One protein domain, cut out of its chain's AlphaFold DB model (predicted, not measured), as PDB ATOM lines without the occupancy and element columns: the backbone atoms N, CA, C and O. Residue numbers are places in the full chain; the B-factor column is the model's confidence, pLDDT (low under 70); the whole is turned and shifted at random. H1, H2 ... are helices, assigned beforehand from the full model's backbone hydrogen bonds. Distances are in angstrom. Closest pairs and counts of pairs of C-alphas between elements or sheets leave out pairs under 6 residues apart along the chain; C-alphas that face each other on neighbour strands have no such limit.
ATOM      1  N   SER A 553      71.513 130.589 162.433       70.00
ATOM      2  CA  SER A 553      71.638 129.127 162.463       70.00
ATOM      3  C   SER A 553      72.932 128.646 161.802       70.00
ATOM      4  O   SER A 553      73.603 127.776 162.346       70.00
ATOM      5  N   SER A 554      73.334 129.230 160.669       72.00
ATOM      6  CA  SER A 554      74.604 128.896 160.009       72.00
ATOM      7  C   SER A 554      75.815 129.291 160.854       72.00
ATOM      8  O   SER A 554      76.760 128.514 160.931       72.00
ATOM      9  N   ASN A 555      75.766 130.430 161.551       68.94
ATOM     10  CA  ASN A 555      76.827 130.858 162.470       68.94
ATOM     11  C   ASN A 555      76.970 129.902 163.660       68.94
ATOM     12  O   ASN A 555      78.084 129.536 164.014       68.94
ATOM     13  N   SER A 556      75.855 129.407 164.212       68.00
ATOM     14  CA  SER A 556      75.906 128.392 165.274       68.00
ATOM     15  C   SER A 556      76.506 127.062 164.798       68.00
ATOM     16  O   SER A 556      77.223 126.405 165.546       68.00
ATOM     17  N   VAL A 557      76.267 126.667 163.542       71.06
ATOM     18  CA  VAL A 557      76.911 125.486 162.945       71.06
ATOM     19  C   VAL A 557      78.406 125.741 162.750       71.06
ATOM     20  O   VAL A 557      79.209 124.874 163.071       71.06
ATOM     21  N   LEU A 558      78.794 126.929 162.285       67.62
ATOM     22  CA  LEU A 558      80.196 127.309 162.094       67.62
ATOM     23  C   LEU A 558      80.986 127.323 163.404       67.62
ATOM     24  O   LEU A 558      82.077 126.765 163.440       67.62
ATOM     25  N   ASP A 559      80.451 127.897 164.480       66.50
ATOM     26  CA  ASP A 559      81.155 127.923 165.765       66.50
ATOM     27  C   ASP A 559      81.348 126.502 166.320       66.50
ATOM     28  O   ASP A 559      82.482 126.106 166.603       66.50
ATOM     29  N   ASN A 560      80.288 125.685 166.334       68.69
ATOM     30  CA  ASN A 560      80.357 124.290 166.788       68.69
ATOM     31  C   ASN A 560      81.348 123.448 165.960       68.69
ATOM     32  O   ASN A 560      82.130 122.662 166.499       68.69
ATOM     33  N   LEU A 561      81.325 123.595 164.633       66.19
ATOM     34  CA  LEU A 561      82.063 122.721 163.723       66.19
ATOM     35  C   LEU A 561      83.506 123.184 163.463       66.19
ATOM     36  O   LEU A 561      84.410 122.368 163.303       66.19
ATOM     37  N   PHE A 562      83.726 124.496 163.404       65.19
ATOM     38  CA  PHE A 562      85.001 125.094 163.006       65.19
ATOM     39  C   PHE A 562      85.835 125.544 164.210       65.19
ATOM     40  O   PHE A 562      87.057 125.399 164.182       65.19
ATOM     41  N   ARG A 563      85.206 126.064 165.274       59.12
ATOM     42  CA  ARG A 563      85.920 126.586 166.456       59.12
ATOM     43  C   ARG A 563      85.927 125.623 167.635       59.12
ATOM     44  O   ARG A 563      86.919 125.586 168.349       59.12
ATOM     45  N   GLU A 564      84.868 124.845 167.826       61.59
ATOM     46  CA  GLU A 564      84.720 123.999 169.020       61.59
ATOM     47  C   GLU A 564      85.034 122.516 168.776       61.59
ATOM     48  O   GLU A 564      85.322 121.782 169.723       61.59
ATOM     49  N   THR A 565      85.037 122.056 167.518       72.75
ATOM     50  CA  THR A 565      85.358 120.656 167.203       72.75
ATOM     51  C   THR A 565      86.869 120.406 167.320       72.75
ATOM     52  O   THR A 565      87.649 121.011 166.571       72.75
ATOM     53  N   PRO A 566      87.312 119.495 168.211       73.44
ATOM     54  CA  PRO A 566      88.728 119.207 168.400       73.44
ATOM     55  C   PRO A 566      89.332 118.512 167.176       73.44
ATOM     56  O   PRO A 566      88.689 117.683 166.525       73.44
ATOM     57  N   ALA A 567      90.592 118.830 166.878       75.06
ATOM     58  CA  ALA A 567      91.340 118.176 165.813       75.06
ATOM     59  C   ALA A 567      91.490 116.669 166.092       75.06
ATOM     60  O   ALA A 567      91.648 116.235 167.237       75.06
ATOM     61  N   SER A 568      91.455 115.843 165.041       78.69
ATOM     62  CA  SER A 568      91.584 114.397 165.222       78.69
ATOM     63  C   SER A 568      92.970 114.031 165.758       78.69
ATOM     64  O   SER A 568      93.966 114.718 165.515       78.69
ATOM     65  N   ARG A 569      93.070 112.892 166.452       78.12
ATOM     66  CA  ARG A 569      94.351 112.409 166.994       78.12
ATOM     67  C   ARG A 569      95.414 112.221 165.904       78.12
ATOM     68  O   ARG A 569      96.600 112.333 166.194       78.12
ATOM     69  N   ALA A 570      94.993 111.955 164.666       76.75
ATOM     70  CA  ALA A 570      95.880 111.855 163.512       76.75
ATOM     71  C   ALA A 570      96.428 113.218 163.055       76.75
ATOM     72  O   ALA A 570      97.545 113.267 162.546       76.75
ATOM     73  N   CYS A 571      95.673 114.305 163.246       72.56
ATOM     74  CA  CYS A 571      96.106 115.673 162.957       72.56
ATOM     75  C   CYS A 571      97.037 116.224 164.040       72.56
ATOM     76  O   CYS A 571      98.118 116.715 163.724       72.56
ATOM     77  N   VAL A 572      96.680 116.047 165.315       74.56
ATOM     78  CA  VAL A 572      97.502 116.496 166.456       74.56
ATOM     79  C   VAL A 572      98.862 115.785 166.490       74.56
ATOM     80  O   VAL A 572      99.866 116.357 166.904       74.56
ATOM     81  N   ALA A 573      98.924 114.533 166.018       73.56
ATOM     82  CA  ALA A 573     100.171 113.773 165.945       73.56
ATOM     83  C   ALA A 573     101.175 114.329 164.921       73.56
ATOM     84  O   ALA A 573     102.376 114.142 165.106       73.56
ATOM     85  N   VAL A 574     100.703 114.974 163.848       66.25
ATOM     86  CA  VAL A 574     101.579 115.544 162.810       66.25
ATOM     87  C   VAL A 574     101.827 117.034 163.004       66.25
ATOM     88  O   VAL A 574     102.915 117.505 162.698       66.25
ATOM     89  N   ALA A 575     100.868 117.765 163.569       65.56
ATOM     90  CA  ALA A 575     101.006 119.172 163.901       65.56
ATOM     91  C   ALA A 575     100.499 119.394 165.342       65.56
ATOM     92  O   ALA A 575      99.295 119.439 165.577       65.56
ATOM     93  N   PRO A 576     101.395 119.528 166.336       62.50
ATOM     94  CA  PRO A 576     100.995 119.678 167.740       62.50
ATOM     95  C   PRO A 576     100.268 120.995 168.042       62.50
ATOM     96  O   PRO A 576      99.615 121.110 169.071       62.50
ATOM     97  N   ASN A 577     100.401 121.983 167.153       57.06
ATOM     98  CA  ASN A 577      99.886 123.340 167.327       57.06
ATOM     99  C   ASN A 577      98.422 123.496 166.868       57.06
ATOM    100  O   ASN A 577      97.842 124.564 167.053       57.06
ATOM    101  N   VAL A 578      97.831 122.473 166.232       62.53
ATOM    102  CA  VAL A 578      96.435 122.497 165.766       62.53
ATOM    103  C   VAL A 578      95.525 121.811 166.779       62.53
ATOM    104  O   VAL A 578      95.497 120.588 166.893       62.53
ATOM    105  N   GLU A 579      94.761 122.616 167.514       66.62
ATOM    106  CA  GLU A 579      93.861 122.134 168.570       66.62
ATOM    107  C   GLU A 579      92.438 121.867 168.051       66.62
ATOM    108  O   GLU A 579      91.748 120.969 168.540       66.62
ATOM    109  N   THR A 580      92.007 122.598 167.020       74.00
ATOM    110  CA  THR A 580      90.645 122.544 166.467       74.00
ATOM    111  C   THR A 580      90.660 122.236 164.975       74.00
ATOM    112  O   THR A 580      91.649 122.478 164.281       74.00
ATOM    113  N   ILE A 581      89.549 121.714 164.448       70.62
ATOM    114  CA  ILE A 581      89.440 121.419 163.012       70.62
ATOM    115  C   ILE A 581      89.570 122.688 162.159       70.62
ATOM    116  O   ILE A 581      90.173 122.628 161.089       70.62
ATOM    117  N   GLY A 582      89.104 123.848 162.631       66.56
ATOM    118  CA  GLY A 582      89.317 125.114 161.926       66.56
ATOM    119  C   GLY A 582      90.798 125.436 161.714       66.56
ATOM    120  O   GLY A 582      91.183 125.875 160.631       66.56
ATOM    121  N   MET A 583      91.649 125.118 162.696       64.56
ATOM    122  CA  MET A 583      93.102 125.275 162.573       64.56
ATOM    123  C   MET A 583      93.739 124.216 161.658       64.56
ATOM    124  O   MET A 583      94.813 124.456 161.126       64.56
ATOM    125  N   VAL A 584      93.089 123.066 161.440       68.12
ATOM    126  CA  VAL A 584      93.535 122.029 160.487       68.12
ATOM    127  C   VAL A 584      93.168 122.385 159.045       68.12
ATOM    128  O   VAL A 584      93.940 122.102 158.133       68.12
ATOM    129  N   VAL A 585      91.993 122.985 158.833       69.00
ATOM    130  CA  VAL A 585      91.475 123.348 157.502       69.00
ATOM    131  C   VAL A 585      92.077 124.667 157.002       69.00
ATOM    132  O   VAL A 585      92.233 124.846 155.798       69.00
ATOM    133  N   ASN A 586      92.454 125.567 157.913       64.25
ATOM    134  CA  ASN A 586      93.106 126.839 157.599       64.25
ATOM    135  C   ASN A 586      94.338 127.096 158.504       64.25
ATOM    136  O   ASN A 586      94.338 128.053 159.281       64.25
ATOM    137  N   PRO A 587      95.369 126.231 158.455       60.69
ATOM    138  CA  PRO A 587      96.596 126.395 159.228       60.69
ATOM    139  C   PRO A 587      97.474 127.512 158.644       60.69
ATOM    140  O   PRO A 587      97.299 127.897 157.482       60.69
ATOM    141  N   PRO A 588      98.481 128.000 159.388       54.75
ATOM    142  CA  PRO A 588      99.538 128.798 158.780       54.75
ATOM    143  C   PRO A 588     100.224 128.060 157.619       54.75
ATOM    144  O   PRO A 588     100.362 126.837 157.614       54.75
ATOM    145  N   LEU A 589     100.702 128.827 156.632       53.59
ATOM    146  CA  LEU A 589     101.195 128.317 155.341       53.59
ATOM    147  C   LEU A 589     102.230 127.179 155.439       53.59
ATOM    148  O   LEU A 589     102.223 126.272 154.606       53.59
ATOM    149  N   HIS A 590     103.100 127.206 156.448       55.00
ATOM    150  CA  HIS A 590     104.161 126.212 156.627       55.00
ATOM    151  C   HIS A 590     103.662 124.859 157.136       55.00
ATOM    152  O   HIS A 590     104.259 123.826 156.829       55.00
ATOM    153  N   ASP A 591     102.535 124.844 157.843       61.12
ATOM    154  CA  ASP A 591     101.971 123.635 158.436       61.12
ATOM    155  C   ASP A 591     101.177 122.799 157.419       61.12
ATOM    156  O   ASP A 591     101.002 121.595 157.621       61.12
ATOM    157  N   TYR A 592     100.782 123.374 156.272       66.75
ATOM    158  CA  TYR A 592     100.082 122.637 155.206       66.75
ATOM    159  C   TYR A 592     100.867 121.421 154.713       66.75
ATOM    160  O   TYR A 592     100.280 120.371 154.473       66.75
ATOM    161  N   LYS A 593     102.196 121.518 154.587       67.75
ATOM    162  CA  LYS A 593     103.027 120.391 154.136       67.75
ATOM    163  C   LYS A 593     102.966 119.219 155.118       67.75
ATOM    164  O   LYS A 593     102.849 118.072 154.697       67.75
ATOM    165  N   THR A 594     103.016 119.506 156.414       71.25
ATOM    166  CA  THR A 594     103.008 118.492 157.474       71.25
ATOM    167  C   THR A 594     101.611 117.898 157.673       71.25
ATOM    168  O   THR A 594     101.466 116.683 157.797       71.25
ATOM    169  N   ILE A 595     100.568 118.731 157.627       72.94
ATOM    170  CA  ILE A 595      99.165 118.315 157.767       72.94
ATOM    171  C   ILE A 595      98.718 117.475 156.563       72.94
ATOM    172  O   ILE A 595      98.189 116.375 156.738       72.94
ATOM    173  N   CYS A 596      98.996 117.934 155.339       79.38
ATOM    174  CA  CYS A 596      98.615 117.229 154.113       79.38
ATOM    175  C   CYS A 596      99.417 115.935 153.873       79.38
ATOM    176  O   CYS A 596      99.027 115.132 153.026       79.38
ATOM    177  N   ALA A 597     100.502 115.695 154.622       79.69
ATOM    178  CA  ALA A 597     101.246 114.436 154.579       79.69
ATOM    179  C   ALA A 597     100.531 113.271 155.287       79.69
ATOM    180  O   ALA A 597     100.815 112.105 155.009       79.69
ATOM    181  N   SER A 598      99.594 113.561 156.196       82.12
ATOM    182  CA  SER A 598      98.836 112.547 156.934       82.12
ATOM    183  C   SER A 598      97.507 112.249 156.248       82.12
ATOM    184  O   SER A 598      96.538 112.996 156.377       82.12
ATOM    185  N   THR A 599      97.418 111.107 155.563       81.56
ATOM    186  CA  THR A 599      96.179 110.666 154.893       81.56
ATOM    187  C   THR A 599      95.010 110.484 155.865       81.56
ATOM    188  O   THR A 599      93.864 110.748 155.502       81.56
ATOM    189  N   ALA A 600      95.290 110.077 157.107       80.56
ATOM    190  CA  ALA A 600      94.292 109.974 158.166       80.56
ATOM    191  C   ALA A 600      93.775 111.359 158.599       80.56
ATOM    192  O   ALA A 600      92.565 111.558 158.644       80.56
ATOM    193  N   CYS A 601      94.668 112.333 158.816       82.62
ATOM    194  CA  CYS A 601      94.264 113.700 159.158       82.62
ATOM    195  C   CYS A 601      93.447 114.358 158.037       82.62
ATOM    196  O   CYS A 601      92.388 114.927 158.288       82.62
ATOM    197  N   VAL A 602      93.897 114.224 156.784       83.44
ATOM    198  CA  VAL A 602      93.201 114.784 155.616       83.44
ATOM    199  C   VAL A 602      91.796 114.194 155.469       83.44
ATOM    200  O   VAL A 602      90.855 114.927 155.176       83.44
ATOM    201  N   LYS A 603      91.625 112.887 155.704       83.50
ATOM    202  CA  LYS A 603      90.315 112.222 155.636       83.50
ATOM    203  C   LYS A 603      89.357 112.711 156.728       83.50
ATOM    204  O   LYS A 603      88.179 112.946 156.447       83.50
ATOM    205  N   ASP A 604      89.859 112.885 157.946       80.50
ATOM    206  CA  ASP A 604      89.066 113.386 159.071       80.50
ATOM    207  C   ASP A 604      88.648 114.844 158.830       80.50
ATOM    208  O   ASP A 604      87.466 115.177 158.926       80.50
ATOM    209  N   ALA A 605      89.584 115.694 158.398       80.50
ATOM    210  CA  ALA A 605      89.313 117.088 158.055       80.50
ATOM    211  C   ALA A 605      88.331 117.219 156.877       80.50
ATOM    212  O   ALA A 605      87.404 118.023 156.931       80.50
ATOM    213  N   ALA A 606      88.457 116.382 155.839       80.94
ATOM    214  CA  ALA A 606      87.549 116.386 154.688       80.94
ATOM    215  C   ALA A 606      86.090 116.066 155.067       80.94
ATOM    216  O   ALA A 606      85.167 116.581 154.436       80.94
ATOM    217  N   THR A 607      85.883 115.254 156.109       80.62
ATOM    218  CA  THR A 607      84.547 114.911 156.630       80.62
ATOM    219  C   THR A 607      83.873 116.102 157.313       80.62
ATOM    220  O   THR A 607      82.648 116.196 157.319       80.62
ATOM    221  N   VAL A 608      84.659 117.016 157.882       74.75
ATOM    222  CA  VAL A 608      84.163 118.245 158.514       74.75
ATOM    223  C   VAL A 608      83.983 119.352 157.476       74.75
ATOM    224  O   VAL A 608      82.975 120.050 157.477       74.75
ATOM    225  N   VAL A 609      84.910 119.457 156.521       74.88
ATOM    226  CA  VAL A 609      84.822 120.395 155.393       74.88
ATOM    227  C   VAL A 609      83.540 120.198 154.578       74.88
ATOM    228  O   VAL A 609      82.937 121.175 154.146       74.88
ATOM    229  N   SER A 610      83.084 118.956 154.394       78.31
ATOM    230  CA  SER A 610      81.843 118.662 153.660       78.31
ATOM    231  C   SER A 610      80.561 119.105 154.379       78.31
ATOM    232  O   SER A 610      79.495 119.096 153.767       78.31
ATOM    233  N   GLN A 611      80.654 119.492 155.651       78.94
ATOM    234  CA  GLN A 611      79.538 119.969 156.471       78.94
ATOM    235  C   GLN A 611      79.513 121.503 156.596       78.94
ATOM    236  O   GLN A 611      78.627 122.046 157.257       78.94
ATOM    237  N   LEU A 612      80.463 122.214 155.972       76.06
ATOM    238  CA  LEU A 612      80.489 123.676 155.983       76.06
ATOM    239  C   LEU A 612      79.269 124.257 155.243       76.06
ATOM    240  O   LEU A 612      78.915 123.779 154.160       76.06
ATOM    241  N   PRO A 613      78.623 125.301 155.792       76.56
ATOM    242  CA  PRO A 613      77.472 125.918 155.154       76.56
ATOM    243  C   PRO A 613      77.874 126.672 153.881       76.56
ATOM    244  O   PRO A 613      78.935 127.290 153.798       76.56
ATOM    245  N   ASN A 614      76.981 126.667 152.891       82.31
ATOM    246  CA  ASN A 614      77.151 127.414 151.647       82.31
ATOM    247  C   ASN A 614      76.707 128.878 151.829       82.31
ATOM    248  O   ASN A 614      75.640 129.272 151.357       82.31
ATOM    249  N   CYS A 615      77.482 129.652 152.589       76.25
ATOM    250  CA  CYS A 615      77.210 131.059 152.879       76.25
ATOM    251  C   CYS A 615      78.506 131.865 153.061       76.25
ATOM    252  O   CYS A 615      79.590 131.287 153.174       76.25
ATOM    253  N   GLN A 616      78.373 133.193 153.085       73.69
ATOM    254  CA  GLN A 616      79.455 134.140 153.372       73.69
ATOM    255  C   GLN A 616      79.170 134.969 154.631       73.69
ATOM    256  O   GLN A 616      78.012 135.291 154.908       73.69
ATOM    257  N   ASP A 617      80.196 135.309 155.407       63.34
ATOM    258  CA  ASP A 617      80.038 136.136 156.612       63.34
ATOM    259  C   ASP A 617      80.007 137.652 156.307       63.34
ATOM    260  O   ASP A 617      80.063 138.088 155.154       63.34
ATOM    261  N   SER A 618      79.894 138.481 157.352       52.31
ATOM    262  CA  SER A 618      79.895 139.951 157.241       52.31
ATOM    263  C   SER A 618      81.234 140.545 156.783       52.31
ATOM    264  O   SER A 618      81.275 141.726 156.444       52.31
ATOM    265  N   TYR A 619      82.297 139.740 156.759       50.34
ATOM    266  CA  TYR A 619      83.635 140.093 156.290       50.34
ATOM    267  C   TYR A 619      83.916 139.544 154.881       50.34
ATOM    268  O   TYR A 619      85.037 139.642 154.393       50.34
ATOM    269  N   ASN A 620      82.884 139.031 154.194       55.03
ATOM    270  CA  ASN A 620      82.957 138.460 152.849       55.03
ATOM    271  C   ASN A 620      83.775 137.153 152.766       55.03
ATOM    272  O   ASN A 620      84.246 136.763 151.695       55.03
ATOM    273  N   THR A 621      83.923 136.449 153.890       61.06
ATOM    274  CA  THR A 621      84.600 135.153 153.970       61.06
ATOM    275  C   THR A 621      83.708 134.056 153.405       61.06
ATOM    276  O   THR A 621      82.627 133.788 153.930       61.06
ATOM    277  N   SER A 622      84.177 133.371 152.359       71.69
ATOM    278  CA  SER A 622      83.469 132.243 151.744       71.69
ATOM    279  C   SER A 622      83.915 130.900 152.337       71.69
ATOM    280  O   SER A 622      84.964 130.353 151.976       71.69
ATOM    281  N   TYR A 623      83.082 130.322 153.206       71.19
ATOM    282  CA  TYR A 623      83.295 128.993 153.792       71.19
ATOM    283  C   TYR A 623      83.387 127.830 152.787       71.19
ATOM    284  O   TYR A 623      84.256 126.971 152.974       71.19
ATOM    285  N   PRO A 624      82.593 127.764 151.696       70.62
ATOM    286  CA  PRO A 624      82.798 126.725 150.686       70.62
ATOM    287  C   PRO A 624      84.126 126.904 149.940       70.62
ATOM    288  O   PRO A 624      84.740 125.910 149.549       70.62
ATOM    289  N   THR A 625      84.618 128.141 149.791       70.75
ATOM    290  CA  THR A 625      85.936 128.389 149.190       70.75
ATOM    291  C   THR A 625      87.060 127.933 150.121       70.75
ATOM    292  O   THR A 625      87.961 127.248 149.653       70.75
ATOM    293  N   ILE A 626      86.966 128.186 151.434       68.75
ATOM    294  CA  ILE A 626      87.917 127.663 152.439       68.75
ATOM    295  C   ILE A 626      88.011 126.131 152.360       68.75
ATOM    296  O   ILE A 626      89.104 125.563 152.287       68.75
ATOM    297  N   GLY A 627      86.860 125.456 152.315       70.50
ATOM    298  CA  GLY A 627      86.793 124.002 152.202       70.50
ATOM    299  C   GLY A 627      87.418 123.455 150.913       70.50
ATOM    300  O   GLY A 627      88.208 122.506 150.948       70.50
ATOM    301  N   ALA A 628      87.100 124.075 149.774       71.06
ATOM    302  CA  ALA A 628      87.667 123.715 148.477       71.06
ATOM    303  C   ALA A 628      89.182 123.971 148.418       71.06
ATOM    304  O   ALA A 628      89.922 123.163 147.851       71.06
ATOM    305  N   SER A 629      89.657 125.055 149.039       69.94
ATOM    306  CA  SER A 629      91.075 125.394 149.117       69.94
ATOM    307  C   SER A 629      91.865 124.342 149.880       69.94
ATOM    308  O   SER A 629      92.851 123.858 149.338       69.94
ATOM    309  N   PHE A 630      91.421 123.908 151.063       74.12
ATOM    310  CA  PHE A 630      92.120 122.867 151.827       74.12
ATOM    311  C   PHE A 630      92.317 121.574 151.014       74.12
ATOM    312  O   PHE A 630      93.430 121.053 150.905       74.12
ATOM    313  N   GLN A 631      91.251 121.087 150.369       76.88
ATOM    314  CA  GLN A 631      91.309 119.871 149.551       76.88
ATOM    315  C   GLN A 631      92.204 120.044 148.316       76.88
ATOM    316  O   GLN A 631      92.986 119.150 147.981       76.88
ATOM    317  N   ALA A 632      92.116 121.195 147.644       75.44
ATOM    318  CA  ALA A 632      92.945 121.507 146.488       75.44
ATOM    319  C   ALA A 632      94.427 121.649 146.866       75.44
ATOM    320  O   ALA A 632      95.279 121.135 146.147       75.44
ATOM    321  N   ILE A 633      94.738 122.280 148.003       71.75
ATOM    322  CA  ILE A 633      96.103 122.473 148.506       71.75
ATOM    323  C   ILE A 633      96.745 121.125 148.835       71.75
ATOM    324  O   ILE A 633      97.837 120.839 148.341       71.75
ATOM    325  N   CYS A 634      96.067 120.260 149.597       77.88
ATOM    326  CA  CYS A 634      96.617 118.941 149.921       77.88
ATOM    327  C   CYS A 634      96.832 118.066 148.678       77.88
ATOM    328  O   CYS A 634      97.767 117.267 148.647       77.88
ATOM    329  N   LYS A 635      96.022 118.253 147.628       80.06
ATOM    330  CA  LYS A 635      96.218 117.605 146.327       80.06
ATOM    331  C   LYS A 635      97.381 118.215 145.532       80.06
ATOM    332  O   LYS A 635      98.153 117.479 144.933       80.06
ATOM    333  N   ALA A 636      97.526 119.540 145.529       71.38
ATOM    334  CA  ALA A 636      98.559 120.263 144.779       71.38
ATOM    335  C   ALA A 636      99.970 120.123 145.378       71.38
ATOM    336  O   ALA A 636     100.968 120.237 144.663       71.38
ATOM    337  N   LEU A 637     100.062 119.864 146.684       68.06
ATOM    338  CA  LEU A 637     101.323 119.558 147.362       68.06
ATOM    339  C   LEU A 637     101.843 118.139 147.067       68.06
ATOM    340  O   LEU A 637     102.978 117.844 147.432       68.06
ATOM    341  N   ASP A 638     101.053 117.310 146.375       57.78
ATOM    342  CA  ASP A 638     101.431 115.996 145.839       57.78
ATOM    343  C   ASP A 638     102.039 115.048 146.893       57.78
ATOM    344  O   ASP A 638     103.025 114.354 146.657       57.78
TER     345      ASP A 638
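What this domain is: This is residues 553 to 638 of the 696 residues of the protein "Ferric oxidoreductase domain-containing protein" of Aphanomyces astaci (UniProt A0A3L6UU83). Three longer helices, H1, H5 and H6, run roughly along the long direction of the domain, with short H3 in the middle between H1 and H6. H6 folds back alongside H5, while short H2 and H4 sit at the end away from Ser 553, where H4 makes a corner with H6 near residues 633 to 634. Look for 86 printed residues with six named helices, H1 to H6 in chain order, and no named strand: the class is all helix. The whole is compact, with a radius of gyration of the C-alphas of 12.2 A, and spans 33 by 24 by 20 A.

How they stand to each other: Start with the longest helix, H6, residues 623 to 636. H5, residues 599 to 609, forms a helical hairpin with it, opposite ways at a shallow tilt of 19 degrees; they only just touch, with 3 pairs of C-alphas within 8 A, the closest being Val 609 and Gly 627 at 5.2 A. H4, residues 591 to 596, touches H6 with residues 633 to 634 alone of H6, about perpendicular at 77 degrees; the closest C-alphas are Cys 596 and Cys 634, 4.9 A apart. H4 and H5 only just touch, and only at the corner, with 3 pairs of C-alphas within 8 A, the closest being Cys 596 and Val 602 at 6.1 A. Look next at H3, residues 581 to 585, which touches H5, closest at the C-alphas of Ile 581 and Ala 605, 6.6 A. H2, residues 569 to 572, touches H5, with the C-alphas of Cys 571 and Cys 601 closest at 4.7 A. H1, residues 553 to 563, touches H3, closest at the C-alphas of Phe 562 and Gly 582, 4.4 A. H1 and H6 are apart. In H1, H3, H4 and H6 each O i to N i+4 pair is within hydrogen-bond range, in H5 6 of 7; H2 is too short for such a pair, and its 1 pair of O i to N i+3 is not within range.

Where its parts are: Find C-alpha 553 at (71.638, 129.127, 162.463); from there H1 runs 15.0 A to C-alpha 563. H2 covers 5.2 A, H3 6.2 A and H4 8.4 A. H5 begins at C-alpha 599, (96.179, 110.666, 154.893), and runs 15.0 A. H6 runs 19.8 A to C-alpha 636 at (98.559, 120.263, 144.779).

The domain as a whole: The C-alphas farthest apart are those of Ser 553 and Asp 638, 36.6 A. The printed part has no cut. The link from H5 to H6, residues 610 to 622, is long. Mean pLDDT of the printed part is 70.6; 36 residues are under 70, among them residues 582 to 593 and 617 to 621.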